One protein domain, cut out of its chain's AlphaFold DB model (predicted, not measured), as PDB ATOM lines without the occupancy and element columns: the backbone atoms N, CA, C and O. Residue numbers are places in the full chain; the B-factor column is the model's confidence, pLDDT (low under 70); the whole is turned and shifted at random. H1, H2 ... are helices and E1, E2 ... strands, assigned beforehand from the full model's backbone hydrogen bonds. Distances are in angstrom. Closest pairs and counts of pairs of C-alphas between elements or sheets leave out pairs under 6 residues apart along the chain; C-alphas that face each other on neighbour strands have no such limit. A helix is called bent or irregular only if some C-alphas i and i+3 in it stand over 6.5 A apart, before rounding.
ATOM      1  N   CYS A   7     -36.676   2.510 -47.663       95.12
ATOM      2  CA  CYS A   7     -36.440   1.509 -46.634       95.12
ATOM      3  C   CYS A   7     -35.745   0.263 -47.176       95.12
ATOM      4  O   CYS A   7     -35.973  -0.153 -48.309       95.12
ATOM      5  N   GLU A   8     -34.979  -0.380 -46.303       96.69
ATOM      6  CA  GLU A   8     -34.576  -1.775 -46.435       96.69
ATOM      7  C   GLU A   8     -35.378  -2.605 -45.427       96.69
ATOM      8  O   GLU A   8     -35.378  -2.308 -44.229       96.69
ATOM      9  N   PHE A   9     -36.068  -3.640 -45.906       97.19
ATOM     10  CA  PHE A   9     -36.663  -4.668 -45.061       97.19
ATOM     11  C   PHE A   9     -35.714  -5.864 -45.021       97.19
ATOM     12  O   PHE A   9     -35.556  -6.582 -46.010       97.19
ATOM     13  N   GLU A  10     -35.074  -6.064 -43.876       97.56
ATOM     14  CA  GLU A  10     -34.229  -7.222 -43.609       97.56
ATOM     15  C   GLU A  10     -35.059  -8.308 -42.925       97.56
ATOM     16  O   GLU A  10     -35.603  -8.104 -41.843       97.56
ATOM     17  N   VAL A  11     -35.134  -9.481 -43.544       97.19
ATOM     18  CA  VAL A  11     -35.889 -10.632 -43.056       97.19
ATOM     19  C   VAL A  11     -34.924 -11.714 -42.604       97.19
ATOM     20  O   VAL A  11     -34.126 -12.218 -43.392       97.19
ATOM     21  N   THR A  12     -35.020 -12.110 -41.340       97.12
ATOM     22  CA  THR A  12     -34.194 -13.162 -40.741       97.12
ATOM     23  C   THR A  12     -35.063 -14.253 -40.127       97.12
ATOM     24  O   THR A  12     -36.150 -13.995 -39.617       97.12
ATOM     25  N   PHE A  13     -34.580 -15.494 -40.169       96.56
ATOM     26  CA  PHE A  13     -35.257 -16.634 -39.557       96.56
ATOM     27  C   PHE A  13     -34.682 -16.881 -38.163       96.56
ATOM     28  O   PHE A  13     -33.465 -17.018 -37.998       96.56
ATOM     29  N   LEU A  14     -35.555 -16.934 -37.160       95.88
ATOM     30  CA  LEU A  14     -35.172 -17.117 -35.762       95.88
ATOM     31  C   LEU A  14     -35.261 -18.578 -35.314       95.88
ATOM     32  O   LEU A  14     -34.532 -18.969 -34.403       95.88
ATOM     33  N   ASP A  15     -36.110 -19.391 -35.947       94.31
ATOM     34  CA  ASP A  15     -36.275 -20.796 -35.576       94.31
ATOM     35  C   ASP A  15     -35.149 -21.698 -36.115       94.31
ATOM     36  O   ASP A  15     -34.634 -21.492 -37.216       94.31
ATOM     37  N   ASP A  16     -34.784 -22.724 -35.338       91.19
ATOM     38  CA  ASP A  16     -33.623 -23.592 -35.589       91.19
ATOM     39  C   ASP A  16     -33.592 -24.186 -37.005       91.19
ATOM     40  O   ASP A  16     -32.533 -24.247 -37.638       91.19
ATOM     41  N   TYR A  17     -34.743 -24.650 -37.503       93.25
ATOM     42  CA  TYR A  17     -34.815 -25.293 -38.807       93.25
ATOM     43  C   TYR A  17     -34.621 -24.271 -39.924       93.25
ATOM     44  O   TYR A  17     -33.721 -24.440 -40.746       93.25
ATOM     45  N   HIS A  18     -35.410 -23.196 -39.969       93.88
ATOM     46  CA  HIS A  18     -35.326 -22.250 -41.082       93.88
ATOM     47  C   HIS A  18     -34.045 -21.422 -41.040       93.88
ATOM     48  O   HIS A  18     -33.470 -21.175 -42.099       93.88
ATOM     49  N   LYS A  19     -33.531 -21.089 -39.851       93.38
ATOM     50  CA  LYS A  19     -32.244 -20.402 -39.683       93.38
ATOM     51  C   LYS A  19     -31.064 -21.196 -40.248       93.38
ATOM     52  O   LYS A  19     -30.117 -20.610 -40.760       93.38
ATOM     53  N   LYS A  20     -31.107 -22.529 -40.165       91.69
ATOM     54  CA  LYS A  20     -30.072 -23.419 -40.720       91.69
ATOM     55  C   LYS A  20     -30.160 -23.558 -42.243       91.69
ATOM     56  O   LYS A  20     -29.149 -23.839 -42.881       91.69
ATOM     57  N   HIS A  21     -31.356 -23.412 -42.813       90.00
ATOM     58  CA  HIS A  21     -31.624 -23.725 -44.220       90.00
ATOM     59  C   HIS A  21     -31.817 -22.495 -45.113       90.00
ATOM     60  O   HIS A  21     -31.859 -22.646 -46.332       90.00
ATOM     61  N   ASN A  22     -31.914 -21.298 -44.538       91.44
ATOM     62  CA  ASN A  22     -32.141 -20.061 -45.274       91.44
ATOM     63  C   ASN A  22     -31.111 -18.994 -44.895       91.44
ATOM     64  O   ASN A  22     -30.542 -19.008 -43.805       91.44
ATOM     65  N   TYR A  23     -30.909 -18.050 -45.809       88.75
ATOM     66  CA  TYR A  23     -30.133 -16.838 -45.564       88.75
ATOM     67  C   TYR A  23     -31.078 -15.670 -45.270       88.75
ATOM     68  O   TYR A  23     -32.231 -15.711 -45.713       88.75
ATOM     69  N   PRO A  24     -30.606 -14.628 -44.563       92.75
ATOM     70  CA  PRO A  24     -31.325 -13.365 -44.486       92.75
ATOM     71  C   PRO A  24     -31.693 -12.842 -45.880       92.75
ATOM     72  O   PRO A  24     -30.899 -12.953 -46.817       92.75
ATOM     73  N   LEU A  25     -32.893 -12.283 -46.006       94.69
ATOM     74  CA  LEU A  25     -33.406 -11.698 -47.245       94.69
ATOM     75  C   LEU A  25     -33.510 -10.182 -47.078       94.69
ATOM     76  O   LEU A  25     -33.910  -9.710 -46.019       94.69
ATOM     77  N   PHE A  26     -33.170  -9.432 -48.120       95.56
ATOM     78  CA  PHE A  26     -33.170  -7.970 -48.102       95.56
ATOM     79  C   PHE A  26     -34.055  -7.452 -49.227       95.56
ATOM     80  O   PHE A  26     -33.902  -7.869 -50.378       95.56
ATOM     81  N   TYR A  27     -34.975  -6.555 -48.889       95.69
ATOM     82  CA  TYR A  27     -35.910  -5.959 -49.836       95.69
ATOM     83  C   TYR A  27     -35.815  -4.440 -49.766       95.69
ATOM     84  O   TYR A  27     -36.101  -3.844 -48.729       95.69
ATOM     85  N   GLU A  28     -35.451  -3.811 -50.879       94.94
ATOM     86  CA  GLU A  28     -35.564  -2.362 -51.033       94.94
ATOM     87  C   GLU A  28     -37.030  -1.998 -51.293       94.94
ATOM     88  O   GLU A  28     -37.683  -2.562 -52.174       94.94
ATOM     89  N   SER A  29     -37.568  -1.075 -50.502       94.75
ATOM     90  CA  SER A  29     -38.960  -0.639 -50.591       94.75
ATOM     91  C   SER A  29     -39.117   0.759 -49.989       94.75
ATOM     92  O   SER A  29     -38.160   1.519 -49.858       94.75
ATOM     93  N   TYR A  30     -40.344   1.108 -49.623       94.56
ATOM     94  CA  TYR A  30     -40.687   2.343 -48.941       94.56
ATOM     95  C   TYR A  30     -41.475   2.048 -47.670       94.56
ATOM     96  O   TYR A  30     -42.254   1.094 -47.633       94.56
ATOM     97  N   LEU A  31     -41.330   2.904 -46.656       92.56
ATOM     98  CA  LEU A  31     -41.959   2.716 -45.347       92.56
ATOM     99  C   LEU A  31     -43.478   2.545 -45.442       92.56
ATOM    100  O   LEU A  31     -44.049   1.714 -44.746       92.56
ATOM    101  N   GLN A  32     -44.138   3.272 -46.346       91.75
ATOM    102  CA  GLN A  32     -45.585   3.169 -46.558       91.75
ATOM    103  C   GLN A  32     -46.055   1.758 -46.970       91.75
ATOM    104  O   GLN A  32     -47.202   1.404 -46.711       91.75
ATOM    105  N   ASN A  33     -45.172   0.946 -47.564       93.00
ATOM    106  CA  ASN A  33     -45.472  -0.413 -48.019       93.00
ATOM    107  C   ASN A  33     -45.281  -1.462 -46.911       93.00
ATOM    108  O   ASN A  33     -45.429  -2.654 -47.175       93.00
ATOM    109  N   ILE A  34     -44.921  -1.063 -45.683       92.62
ATOM    110  CA  ILE A  34     -44.609  -2.017 -44.611       92.62
ATOM    111  C   ILE A  34     -45.782  -2.951 -44.307       92.62
ATOM    112  O   ILE A  34     -45.578  -4.149 -44.159       92.62
ATOM    113  N   MET A  35     -47.015  -2.437 -44.281       91.44
ATOM    114  CA  MET A  35     -48.189  -3.261 -43.979       91.44
ATOM    115  C   MET A  35     -48.438  -4.311 -45.064       91.44
ATOM    116  O   MET A  35     -48.584  -5.483 -44.742       91.44
ATOM    117  N   GLU A  36     -48.380  -3.919 -46.341       93.38
ATOM    118  CA  GLU A  36     -48.495  -4.850 -47.473       93.38
ATOM    119  C   GLU A  36     -47.385  -5.911 -47.435       93.38
ATOM    120  O   GLU A  36     -47.624  -7.099 -47.658       93.38
ATOM    121  N   PHE A  37     -46.160  -5.502 -47.091       95.12
ATOM    122  CA  PHE A  37     -45.050  -6.432 -46.947       95.12
ATOM    123  C   PHE A  37     -45.291  -7.440 -45.819       95.12
ATOM    124  O   PHE A  37     -45.122  -8.638 -46.044       95.12
ATOM    125  N   LEU A  38     -45.713  -6.991 -44.634       93.94
ATOM    126  CA  LEU A  38     -46.018  -7.870 -43.502       93.94
ATOM    127  C   LEU A  38     -47.173  -8.828 -43.819       93.94
ATOM    128  O   LEU A  38     -47.076 -10.009 -43.504       93.94
ATOM    129  N   GLU A  39     -48.218  -8.357 -44.500       91.94
ATOM    130  CA  GLU A  39     -49.347  -9.186 -44.948       91.94
ATOM    131  C   GLU A  39     -48.934 -10.273 -45.949       91.94
ATOM    132  O   GLU A  39     -49.563 -11.330 -46.010       91.94
ATOM    133  N   SER A  40     -47.862 -10.046 -46.716       93.06
ATOM    134  CA  SER A  40     -47.301 -11.065 -47.609       93.06
ATOM    135  C   SER A  40     -46.513 -12.163 -46.878       93.06
ATOM    136  O   SER A  40     -46.228 -13.205 -47.473       93.06
ATOM    137  N   GLN A  41     -46.147 -11.949 -45.608       92.44
ATOM    138  CA  GLN A  41     -45.425 -12.931 -44.796       92.44
ATOM    139  C   GLN A  41     -46.378 -13.966 -44.181       92.44
ATOM    140  O   GLN A  41     -47.570 -13.725 -43.991       92.44
ATOM    141  N   ASP A  42     -45.844 -15.134 -43.815       88.75
ATOM    142  CA  ASP A  42     -46.621 -16.147 -43.097       88.75
ATOM    143  C   ASP A  42     -46.822 -15.735 -41.629       88.75
ATOM    144  O   ASP A  42     -45.961 -15.977 -40.784       88.75
ATOM    145  N   ILE A  43     -47.960 -15.106 -41.328       90.56
ATOM    146  CA  ILE A  43     -48.377 -14.721 -39.974       90.56
ATOM    147  C   ILE A  43     -49.646 -15.498 -39.623       90.56
ATOM    148  O   ILE A  43     -50.697 -15.306 -40.234       90.56
ATOM    149  N   LYS A  44     -49.571 -16.374 -38.616       92.56
ATOM    150  CA  LYS A  44     -50.728 -17.176 -38.161       92.56
ATOM    151  C   LYS A  44     -50.970 -17.113 -36.664       92.56
ATOM    152  O   LYS A  44     -52.095 -17.306 -36.221       92.56
ATOM    153  N   ASN A  45     -49.918 -16.849 -35.900       92.31
ATOM    154  CA  ASN A  45     -49.910 -16.914 -34.444       92.31
ATOM    155  C   ASN A  45     -49.590 -15.551 -33.807       92.31
ATOM    156  O   ASN A  45     -49.173 -15.491 -32.656       92.31
ATOM    157  N   GLY A  46     -49.815 -14.463 -34.552       93.31
ATOM    158  CA  GLY A  46     -49.590 -13.090 -34.105       93.31
ATOM    159  C   GLY A  46     -48.215 -12.541 -34.475       93.31
ATOM    160  O   GLY A  46     -47.436 -13.180 -35.189       93.31
ATOM    161  N   ALA A  47     -47.950 -11.331 -33.993       95.31
ATOM    162  CA  ALA A  47     -46.697 -10.625 -34.190       95.31
ATOM    163  C   ALA A  47     -46.382  -9.735 -32.981       95.31
ATOM    164  O   ALA A  47     -47.296  -9.158 -32.391       95.31
ATOM    165  N   ASP A  48     -45.097  -9.588 -32.675       96.25
ATOM    166  CA  ASP A  48     -44.584  -8.550 -31.781       96.25
ATOM    167  C   ASP A  48     -43.992  -7.412 -32.617       96.25
ATOM    168  O   ASP A  48     -43.405  -7.662 -33.670       96.25
ATOM    169  N   ALA A  49     -44.113  -6.172 -32.142       95.12
ATOM    170  CA  ALA A  49     -43.510  -5.000 -32.769       95.12
ATOM    171  C   ALA A  49     -42.800  -4.141 -31.717       95.12
ATOM    172  O   ALA A  49     -43.370  -3.847 -30.665       95.12
ATOM    173  N   PHE A  50     -41.561  -3.743 -31.990       95.25
ATOM    174  CA  PHE A  50     -40.762  -2.910 -31.091       95.25
ATOM    175  C   PHE A  50     -39.693  -2.133 -31.858       95.25
ATOM    176  O   PHE A  50     -39.433  -2.400 -33.028       95.25
ATOM    177  N   VAL A  51     -39.067  -1.165 -31.191       95.75
ATOM    178  CA  VAL A  51     -37.901  -0.454 -31.719       95.75
ATOM    179  C   VAL A  51     -36.636  -1.028 -31.088       95.75
ATOM    180  O   VAL A  51     -36.596  -1.210 -29.871       95.75
ATOM    181  N   ASP A  52     -35.631  -1.346 -31.903       95.44
ATOM    182  CA  ASP A  52     -34.351  -1.880 -31.426       95.44
ATOM    183  C   ASP A  52     -33.391  -0.783 -30.919       95.44
ATOM    184  O   ASP A  52     -33.644   0.419 -31.039       95.44
ATOM    185  N   ASP A  53     -32.240  -1.193 -30.380       94.31
ATOM    186  CA  ASP A  53     -31.197  -0.276 -29.888       94.31
ATOM    187  C   ASP A  53     -30.587   0.604 -31.000       94.31
ATOM    188  O   ASP A  53     -29.943   1.623 -30.730       94.31
ATOM    189  N   HIS A  54     -30.793   0.229 -32.265       94.44
ATOM    190  CA  HIS A  54     -30.375   0.979 -33.445       94.44
ATOM    191  C   HIS A  54     -31.463   1.928 -33.963       94.44
ATOM    192  O   HIS A  54     -31.240   2.597 -34.970       94.44
ATOM    193  N   GLN A  55     -32.584   2.053 -33.245       94.69
ATOM    194  CA  GLN A  55     -33.735   2.886 -33.596       94.69
ATOM    195  C   GLN A  55     -34.471   2.420 -34.866       94.69
ATOM    196  O   GLN A  55     -35.168   3.219 -35.495       94.69
ATOM    197  N   ASN A  56     -34.354   1.138 -35.227       96.31
ATOM    198  CA  ASN A  56     -35.115   0.508 -36.304       96.31
ATOM    199  C   ASN A  56     -36.422  -0.082 -35.774       96.31
ATOM    200  O   ASN A  56     -36.478  -0.567 -34.646       96.31
ATOM    201  N   LEU A  57     -37.458  -0.114 -36.611       95.56
ATOM    202  CA  LEU A  57     -38.702  -0.809 -36.295       95.56
ATOM    203  C   LEU A  57     -38.548  -2.294 -36.624       95.56
ATOM    204  O   LEU A  57     -38.192  -2.654 -37.745       95.56
ATOM    205  N   VAL A  58     -38.828  -3.154 -35.653       97.50
ATOM    206  CA  VAL A  58     -38.687  -4.605 -35.758       97.50
ATOM    207  C   VAL A  58     -40.035  -5.271 -35.537       97.50
ATOM    208  O   VAL A  58     -40.742  -4.952 -34.582       97.50
ATOM    209  N   PHE A  59     -40.355  -6.235 -36.396       97.62
ATOM    210  CA  PHE A  59     -41.492  -7.132 -36.251       97.62
ATOM    211  C   PHE A  59     -41.001  -8.566 -36.081       97.62
ATOM    212  O   PHE A  59     -40.221  -9.044 -36.901       97.62
ATOM    213  N   VAL A  60     -41.483  -9.271 -35.061       97.81
ATOM    214  CA  VAL A  60     -41.300 -10.723 -34.928       97.81
ATOM    215  C   VAL A  60     -42.620 -11.390 -35.266       97.81
ATOM    216  O   VAL A  60     -43.627 -11.160 -34.607       97.81
ATOM    217  N   LEU A  61     -42.611 -12.190 -36.322       97.38
ATOM    218  CA  LEU A  61     -43.774 -12.805 -36.937       97.38
ATOM    219  C   LEU A  61     -43.805 -14.295 -36.611       97.38
ATOM    220  O   LEU A  61     -42.836 -15.012 -36.873       97.38
ATOM    221  N   TYR A  62     -44.935 -14.762 -36.082       97.06
ATOM    222  CA  TYR A  62     -45.138 -16.165 -35.739       97.06
ATOM    223  C   TYR A  62     -46.033 -16.831 -36.791       97.06
ATOM    224  O   TYR A  62     -47.258 -16.669 -36.809       97.06
ATOM    225  N   GLY A  63     -45.407 -17.577 -37.695       96.12
ATOM    226  CA  GLY A  63     -46.044 -18.251 -38.822       96.12
ATOM    227  C   GLY A  63     -46.577 -19.636 -38.487       96.12
ATOM    228  O   GLY A  63     -46.921 -19.948 -37.348       96.12
ATOM    229  N   GLN A  64     -46.678 -20.490 -39.499       95.50
ATOM    230  CA  GLN A  64     -47.196 -21.847 -39.389       95.50
ATOM    231  C   GLN A  64     -46.338 -22.733 -38.466       95.50
ATOM    232  O   GLN A  64     -45.107 -22.752 -38.527       95.50
ATOM    233  N   GLY A  65     -47.011 -23.538 -37.639       95.62
ATOM    234  CA  GLY A  65     -46.369 -24.631 -36.908       95.62
ATOM    235  C   GLY A  65     -45.919 -25.740 -37.861       95.62
ATOM    236  O   GLY A  65     -46.666 -26.112 -38.769       95.62
ATOM    237  N   TYR A  66     -44.724 -26.285 -37.646       94.38
ATOM    238  CA  TYR A  66     -44.124 -27.325 -38.478       94.38
ATOM    239  C   TYR A  66     -43.533 -28.459 -37.635       94.38
ATOM    240  O   TYR A  66     -43.297 -28.329 -36.434       94.38
ATOM    241  N   ARG A  67     -43.257 -29.587 -38.296       95.88
ATOM    242  CA  ARG A  67     -42.497 -30.698 -37.723       95.88
ATOM    243  C   ARG A  67     -41.363 -31.082 -38.662       95.88
ATOM    244  O   ARG A  67     -41.616 -31.478 -39.796       95.88
ATOM    245  N   ALA A  68     -40.127 -30.983 -38.188       92.50
ATOM    246  CA  ALA A  68     -38.929 -31.293 -38.960       92.50
ATOM    247  C   ALA A  68     -37.869 -31.936 -38.062       92.50
ATOM    248  O   ALA A  68     -37.778 -31.624 -36.877       92.50
ATOM    249  N   GLU A  69     -37.093 -32.876 -38.608       91.00
ATOM    250  CA  GLU A  69     -36.023 -33.579 -37.873       91.00
ATOM    251  C   GLU A  69     -36.486 -34.175 -36.515       91.00
ATOM    252  O   GLU A  69     -35.734 -34.246 -35.547       91.00
ATOM    253  N   GLY A  70     -37.754 -34.597 -36.425       92.50
ATOM    254  CA  GLY A  70     -38.338 -35.163 -35.204       92.50
ATOM    255  C   GLY A  70     -38.743 -34.143 -34.130       92.50
ATOM    256  O   GLY A  70     -39.271 -34.562 -33.102       92.50
ATOM    257  N   LYS A  71     -38.561 -32.840 -34.371       92.88
ATOM    258  CA  LYS A  71     -38.962 -31.745 -33.479       92.88
ATOM    259  C   LYS A  71     -40.164 -30.989 -34.035       92.88
ATOM    260  O   LYS A  71     -40.343 -30.901 -35.249       92.88
ATOM    261  N   GLU A  72     -40.972 -30.451 -33.136       95.12
ATOM    262  CA  GLU A  72     -42.014 -29.477 -33.458       95.12
ATOM    263  C   GLU A  72     -41.446 -28.066 -33.293       95.12
ATOM    264  O   GLU A  72     -40.588 -27.835 -32.439       95.12
ATOM    265  N   GLY A  73     -41.906 -27.139 -34.125       94.62
ATOM    266  CA  GLY A  73     -41.479 -25.747 -34.105       94.62
ATOM    267  C   GLY A  73     -42.530 -24.832 -34.720       94.62
ATOM    268  O   GLY A  73     -43.533 -25.289 -35.269       94.62
ATOM    269  N   ILE A  74     -42.294 -23.530 -34.621       95.94
ATOM    270  CA  ILE A  74     -43.108 -22.490 -35.251       95.94
ATOM    271  C   ILE A  74     -42.171 -21.680 -36.138       95.94
ATOM    272  O   ILE A  74     -41.095 -21.288 -35.682       95.94
ATOM    273  N   LEU A  75     -42.558 -21.461 -37.399       96.38
ATOM    274  CA  LEU A  75     -41.826 -20.554 -38.279       96.38
ATOM    275  C   LEU A  75     -41.783 -19.179 -37.610       96.38
ATOM    276  O   LEU A  75     -42.829 -18.578 -37.385       96.38
ATOM    277  N   THR A  76     -40.588 -18.718 -37.255       97.38
ATOM    278  CA  THR A  76     -40.420 -17.440 -36.558       97.38
ATOM    279  C   THR A  76     -39.516 -16.552 -37.388       97.38
ATOM    280  O   THR A  76     -38.336 -16.861 -37.568       97.38
ATOM    281  N   THR A  77     -40.071 -15.453 -37.886       97.12
ATOM    282  CA  THR A  77     -39.395 -14.548 -38.816       97.12
ATOM    283  C   THR A  77     -39.292 -13.165 -38.197       97.12
ATOM    284  O   THR A  77     -40.292 -12.617 -37.754       97.12
ATOM    285  N   GLN A  78     -38.103 -12.577 -38.186       98.00
ATOM    286  CA  GLN A  78     -37.904 -11.189 -37.786       98.00
ATOM    287  C   GLN A  78     -37.736 -10.314 -39.026       98.00
ATOM    288  O   GLN A  78     -36.830 -10.547 -39.824       98.00
ATOM    289  N   VAL A  79     -38.579  -9.293 -39.156       98.06
ATOM    290  CA  VAL A  79     -38.483  -8.237 -40.167       98.06
ATOM    291  C   VAL A  79     -37.954  -6.974 -39.495       98.06
ATOM    292  O   VAL A  79     -38.609  -6.422 -38.617       98.06
ATOM    293  N   THR A  80     -36.780  -6.509 -39.905       98.06
ATOM    294  CA  THR A  80     -36.164  -5.263 -39.434       98.06
ATOM    295  C   THR A  80     -36.299  -4.206 -40.521       98.06
ATOM    296  O   THR A  80     -35.835  -4.403 -41.643       98.06
ATOM    297  N   VAL A  81     -36.939  -3.087 -40.194       97.19
ATOM    298  CA  VAL A  81     -37.182  -1.966 -41.102       97.19
ATOM    299  C   VAL A  81     -36.154  -0.880 -40.838       97.19
ATOM    300  O   VAL A  81     -36.181  -0.236 -39.788       97.19
ATOM    301  N   LYS A  82     -35.277  -0.645 -41.811       96.56
ATOM    302  CA  LYS A  82     -34.299   0.444 -41.778       96.56
ATOM    303  C   LYS A  82     -34.750   1.520 -42.749       96.56
ATOM    304  O   LYS A  82     -34.777   1.271 -43.951       96.56
ATOM    305  N   ALA A  83     -35.124   2.684 -42.235       95.38
ATOM    306  CA  ALA A  83     -35.554   3.819 -43.044       95.38
ATOM    307  C   ALA A  83     -34.415   4.825 -43.217       95.38
ATOM    308  O   ALA A  83     -33.615   5.020 -42.300       95.38
ATOM    309  N   TYR A  84     -34.372   5.492 -44.367       95.00
ATOM    310  CA  TYR A  84     -33.324   6.450 -44.711       95.00
ATOM    311  C   TYR A  84     -33.910   7.769 -45.229       95.00
ATOM    312  O   TYR A  84     -35.004   7.793 -45.793       95.00
ATOM    313  N   ASP A  85     -33.191   8.873 -45.024       92.06
ATOM    314  CA  ASP A  85     -33.488  10.158 -45.666       92.06
ATOM    315  C   ASP A  85     -32.906  10.244 -47.094       92.06
ATOM    316  O   ASP A  85     -32.304   9.300 -47.606       92.06
ATOM    317  N   GLU A  86     -33.086  11.394 -47.749       87.81
ATOM    318  CA  GLU A  86     -32.593  11.649 -49.114       87.81
ATOM    319  C   GLU A  86     -31.055  11.605 -49.236       87.81
ATOM    320  O   GLU A  86     -30.534  11.380 -50.329       87.81
ATOM    321  N   ASP A  87     -30.325  11.771 -48.128       92.62
ATOM    322  CA  ASP A  87     -28.862  11.692 -48.056       92.62
ATOM    323  C   ASP A  87     -28.369  10.280 -47.662       92.62
ATOM    324  O   ASP A  87     -27.178  10.101 -47.380       92.62
ATOM    325  N   ASN A  88     -29.254   9.275 -47.616       89.12
ATOM    326  CA  ASN A  88     -29.003   7.925 -47.089       89.12
ATOM    327  C   ASN A  88     -28.605   7.881 -45.602       89.12
ATOM    328  O   ASN A  88     -27.924   6.950 -45.159       89.12
ATOM    329  N   LYS A  89     -29.011   8.866 -44.796       93.56
ATOM    330  CA  LYS A  89     -28.814   8.810 -43.341       93.56
ATOM    331  C   LYS A  89     -29.956   8.024 -42.697       93.56
ATOM    332  O   LYS A  89     -31.106   8.206 -43.094       93.56
ATOM    333  N   PRO A  90     -29.669   7.172 -41.697       93.62
ATOM    334  CA  PRO A  90     -30.702   6.400 -41.020       93.62
ATOM    335  C   PRO A  90     -31.678   7.320 -40.277       93.62
ATOM    336  O   PRO A  90     -31.273   8.248 -39.571       93.62
ATOM    337  N   ILE A  91     -32.967   7.032 -40.421       93.88
ATOM    338  CA  ILE A  91     -34.054   7.682 -39.694       93.88
ATOM    339  C   ILE A  91     -34.253   6.970 -38.356       93.88
ATOM    340  O   ILE A  91     -34.368   5.749 -38.300       93.88
ATOM    341  N   ASN A  92     -34.371   7.741 -37.274       93.44
ATOM    342  CA  ASN A  92     -34.821   7.221 -35.987       93.44
ATOM    343  C   ASN A  92     -36.335   6.956 -36.043       93.44
ATOM    344  O   ASN A  92     -37.139   7.894 -36.006       93.44
ATOM    345  N   LEU A  93     -36.721   5.680 -36.111       91.69
ATOM    346  CA  LEU A  93     -38.126   5.281 -36.191       91.69
ATOM    347  C   LEU A  93     -38.864   5.383 -34.848       91.69
ATOM    348  O   LEU A  93     -40.085   5.517 -34.865       91.69
ATOM    349  N   ALA A  94     -38.165   5.417 -33.708       90.38
ATOM    350  CA  ALA A  94     -38.785   5.684 -32.403       90.38
ATOM    351  C   ALA A  94     -39.432   7.075 -32.386       90.38
ATOM    352  O   ALA A  94     -40.626   7.216 -32.139       90.38
ATOM    353  N   ASN A  95     -38.651   8.094 -32.756       88.44
ATOM    354  CA  ASN A  95     -39.123   9.476 -32.807       88.44
ATOM    355  C   ASN A  95     -40.257   9.642 -33.824       88.44
ATOM    356  O   ASN A  95     -41.192  10.414 -33.603       88.44
ATOM    357  N   LEU A  96     -40.172   8.927 -34.952       85.38
ATOM    358  CA  LEU A  96     -41.228   8.945 -35.952       85.38
ATOM    359  C   LEU A  96     -42.538   8.374 -35.390       85.38
ATOM    360  O   LEU A  96     -43.577   9.014 -35.536       85.38
ATOM    361  N   LEU A  97     -42.498   7.216 -34.727       83.44
ATOM    362  CA  LEU A  97     -43.681   6.614 -34.105       83.44
ATOM    363  C   LEU A  97     -44.280   7.518 -33.026       83.44
ATOM    364  O   LEU A  97     -45.485   7.759 -33.054       83.44
ATOM    365  N   ASP A  98     -43.450   8.099 -32.157       83.69
ATOM    366  CA  ASP A  98     -43.905   9.058 -31.143       83.69
ATOM    367  C   ASP A  98     -44.645  10.239 -31.791       83.69
ATOM    368  O   ASP A  98     -45.736  10.618 -31.358       83.69
ATOM    369  N   SER A  99     -44.096  10.797 -32.877       78.69
ATOM    370  CA  SER A  99     -44.741  11.901 -33.598       78.69
ATOM    371  C   SER A  99     -46.072  11.508 -34.247       78.69
ATOM    372  O   SER A  99     -47.016  12.302 -34.237       78.69
ATOM    373  N   LEU A 100     -46.175  10.283 -34.776       76.88
ATOM    374  CA  LEU A 100     -47.398   9.776 -35.394       76.88
ATOM    375  C   LEU A 100     -48.497   9.589 -34.344       76.88
ATOM    376  O   LEU A 100     -49.610  10.072 -34.551       76.88
ATOM    377  N   ILE A 101     -48.161   8.999 -33.195       76.00
ATOM    378  CA  ILE A 101     -49.089   8.803 -32.073       76.00
ATOM    379  C   ILE A 101     -49.616  10.152 -31.572       76.00
ATOM    380  O   ILE A 101     -50.824  10.340 -31.434       76.00
ATOM    381  N   VAL A 102     -48.730  11.130 -31.349       71.88
ATOM    382  CA  VAL A 102     -49.139  12.478 -30.921       71.88
ATOM    383  C   VAL A 102     -50.075  13.125 -31.946       71.88
ATOM    384  O   VAL A 102     -51.065  13.748 -31.559       71.88
ATOM    385  N   SER A 103     -49.793  12.974 -33.243       69.69
ATOM    386  CA  SER A 103     -50.642  13.537 -34.296       69.69
ATOM    387  C   SER A 103     -52.047  12.927 -34.317       69.69
ATOM    388  O   SER A 103     -53.019  13.662 -34.485       69.69
ATOM    389  N   GLU A 104     -52.171  11.620 -34.076       70.12
ATOM    390  CA  GLU A 104     -53.455  10.916 -34.045       70.12
ATOM    391  C   GLU A 104     -54.317  11.377 -32.862       70.12
ATOM    392  O   GLU A 104     -55.465  11.775 -33.060       70.12
ATOM    393  N   TYR A 105     -53.735  11.479 -31.661       66.62
ATOM    394  CA  TYR A 105     -54.436  12.011 -30.485       66.62
ATOM    395  C   TYR A 105     -54.942  13.448 -30.679       66.62
ATOM    396  O   TYR A 105     -56.044  13.787 -30.248       66.62
ATOM    397  N   GLN A 106     -54.153  14.308 -31.332       72.31
ATOM    398  CA  GLN A 106     -54.575  15.679 -31.641       72.31
ATOM    399  C   GLN A 106     -55.725  15.699 -32.659       72.31
ATOM    400  O   GLN A 106     -56.650  16.500 -32.532       72.31
ATOM    401  N   MET A 107     -55.698  14.816 -33.660       70.75
ATOM    402  CA  MET A 107     -56.794  14.685 -34.624       70.75
ATOM    403  C   MET A 107     -58.088  14.212 -33.959       70.75
ATOM    404  O   MET A 107     -59.141  14.784 -34.235       70.75
ATOM    405  N   GLU A 108     -58.019  13.222 -33.066       73.25
ATOM    406  CA  GLU A 108     -59.185  12.772 -32.305       73.25
ATOM    407  C   GLU A 108     -59.772  13.910 -31.464       73.25
ATOM    408  O   GLU A 108     -60.963  14.189 -31.582       73.25
ATOM    409  N   ALA A 109     -58.955  14.624 -30.681       69.38
ATOM    410  CA  ALA A 109     -59.420  15.738 -29.850       69.38
ATOM    411  C   ALA A 109     -60.165  16.813 -30.664       69.38
ATOM    412  O   ALA A 109     -61.260  17.227 -30.286       69.38
ATOM    413  N   ASN A 110     -59.629  17.191 -31.827       70.50
ATOM    414  CA  ASN A 110     -60.276  18.156 -32.717       70.50
ATOM    415  C   ASN A 110     -61.625  17.648 -33.267       70.50
ATOM    416  O   ASN A 110     -62.561  18.428 -33.419       70.50
ATOM    417  N   LEU A 111     -61.764  16.348 -33.558       69.69
ATOM    418  CA  LEU A 111     -63.043  15.758 -33.989       69.69
ATOM    419  C   LEU A 111     -64.084  15.750 -32.859       69.69
ATOM    420  O   LEU A 111     -65.276  15.960 -33.106       69.69
ATOM    421  N   TRP A 112     -63.645  15.533 -31.618       67.50
ATOM    422  CA  TRP A 112     -64.501  15.653 -30.438       67.50
ATOM    423  C   TRP A 112     -64.972  17.097 -30.227       67.50
ATOM    424  O   TRP A 112     -66.159  17.299 -29.991       67.50
ATOM    425  N   GLU A 113     -64.105  18.099 -30.381       67.81
ATOM    426  CA  GLU A 113     -64.494  19.514 -30.261       67.81
ATOM    427  C   GLU A 113     -65.500  19.941 -31.342       67.81
ATOM    428  O   GLU A 113     -66.498  20.582 -31.031       67.81
ATOM    429  N   VAL A 114     -65.314  19.507 -32.594       69.81
ATOM    430  CA  VAL A 114     -66.213  19.847 -33.717       69.81
ATOM    431  C   VAL A 114     -67.570  19.128 -33.645       69.81
ATOM    432  O   VAL A 114     -68.546  19.593 -34.225       69.81
ATOM    433  N   SER A 115     -67.663  17.989 -32.952       67.19
ATOM    434  CA  SER A 115     -68.918  17.227 -32.812       67.19
ATOM    435  C   SER A 115     -69.810  17.688 -31.651       67.19
ATOM    436  O   SER A 115     -70.918  17.171 -31.506       67.19
ATOM    437  N   HIS A 116     -69.341  18.642 -30.839       57.56
ATOM    438  CA  HIS A 116     -70.081  19.216 -29.710       57.56
ATOM    439  C   HIS A 116     -70.633  20.632 -29.979       57.56
ATOM    440  O   HIS A 116     -71.144  21.251 -29.044       57.56
TER     441      HIS A 116
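Overview. This is residues 7 to 116 of the 117 residues of an uncharacterized protein of Streptococcus salivarius K12 (UniProt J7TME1). One strongly twisted sheet of five strands makes the body, with short helix H2 over one face and short helix H1 beside the strands at the sheet's level. Long helix H3 leads away from the sheet as an arm, and residues 98 to 116, of which 98 to 114 belong to H3, stick out; the hairpin of E4 and E5 reaches out at the far end. The printed part has 110 residues with three named helices and five named strands, along the chain E1 H1 E2 H2 E3 E4 E5 H3, a mixed class. The sheet's order is E2 E1 E5 E4 E3, all antiparallel. The whole is loose, with a radius of gyration of the C-alphas of 17.7 A, and elongated, spanning 63 by 39 by 23 A.

Arrangement. E3, residues 47 to 51, E4, residues 57 to 68, and E5, residues 71 to 83, form a meander, each strand the antiparallel neighbour of the one before, in two hairpins. N 59 and O 79 are 2.8 A apart, N 48 and O 60 2.9 A. E4 bends by 66 degrees at residue 65. E1, residues 7 to 13, pairs with E5 through N 10 and O 80, 2.9 A; edge strand E2, residues 25 to 30, pairs with E1 through N 9 and O 27, 2.8 A. H2, residues 31 to 39, is on the sheet at a height of 7.9 A, only just over E1 and E5 with 3 C-alphas on each, along the strands at 14 degrees to E1 on the local plane; its closest C-alpha pair with E1 is Cys 7 and Leu 31, 5.8 A. H2 is irregular, C-alphas 32 and 35 being 7.4 A apart. H1, residues 16 to 21, is at the sheet's level, height 0.5 A; its closest C-alphas with E5 are His 18 and Leu 75, 7.3 A. H3, residues 93 to 114, only grazes the sheet with residues 93 to 97; its closest C-alphas with E4 are Leu 93 and Leu 57, 6.1 A. H1 and H3 have every O i to N i+4 pair within hydrogen-bond range, H2 3 of 5.

Along the chain. E5 is 37.0 A long, H3 31.7 A, E4 30.6 A and E1 19.5 A. E1 begins at C-alpha 7 (-36.440, 1.509, -46.634), and H3 ends at C-alpha 114 (-66.213, 19.847, -33.717).

Size, cuts and confidence. The two C-alphas farthest apart are those of Glu 69 and His 116, 63.4 A. The printed part has no cut, and no link is long. The mean pLDDT of the printed part is 90.0; residues 103, 105, 109 and 111 to 116 are under 70.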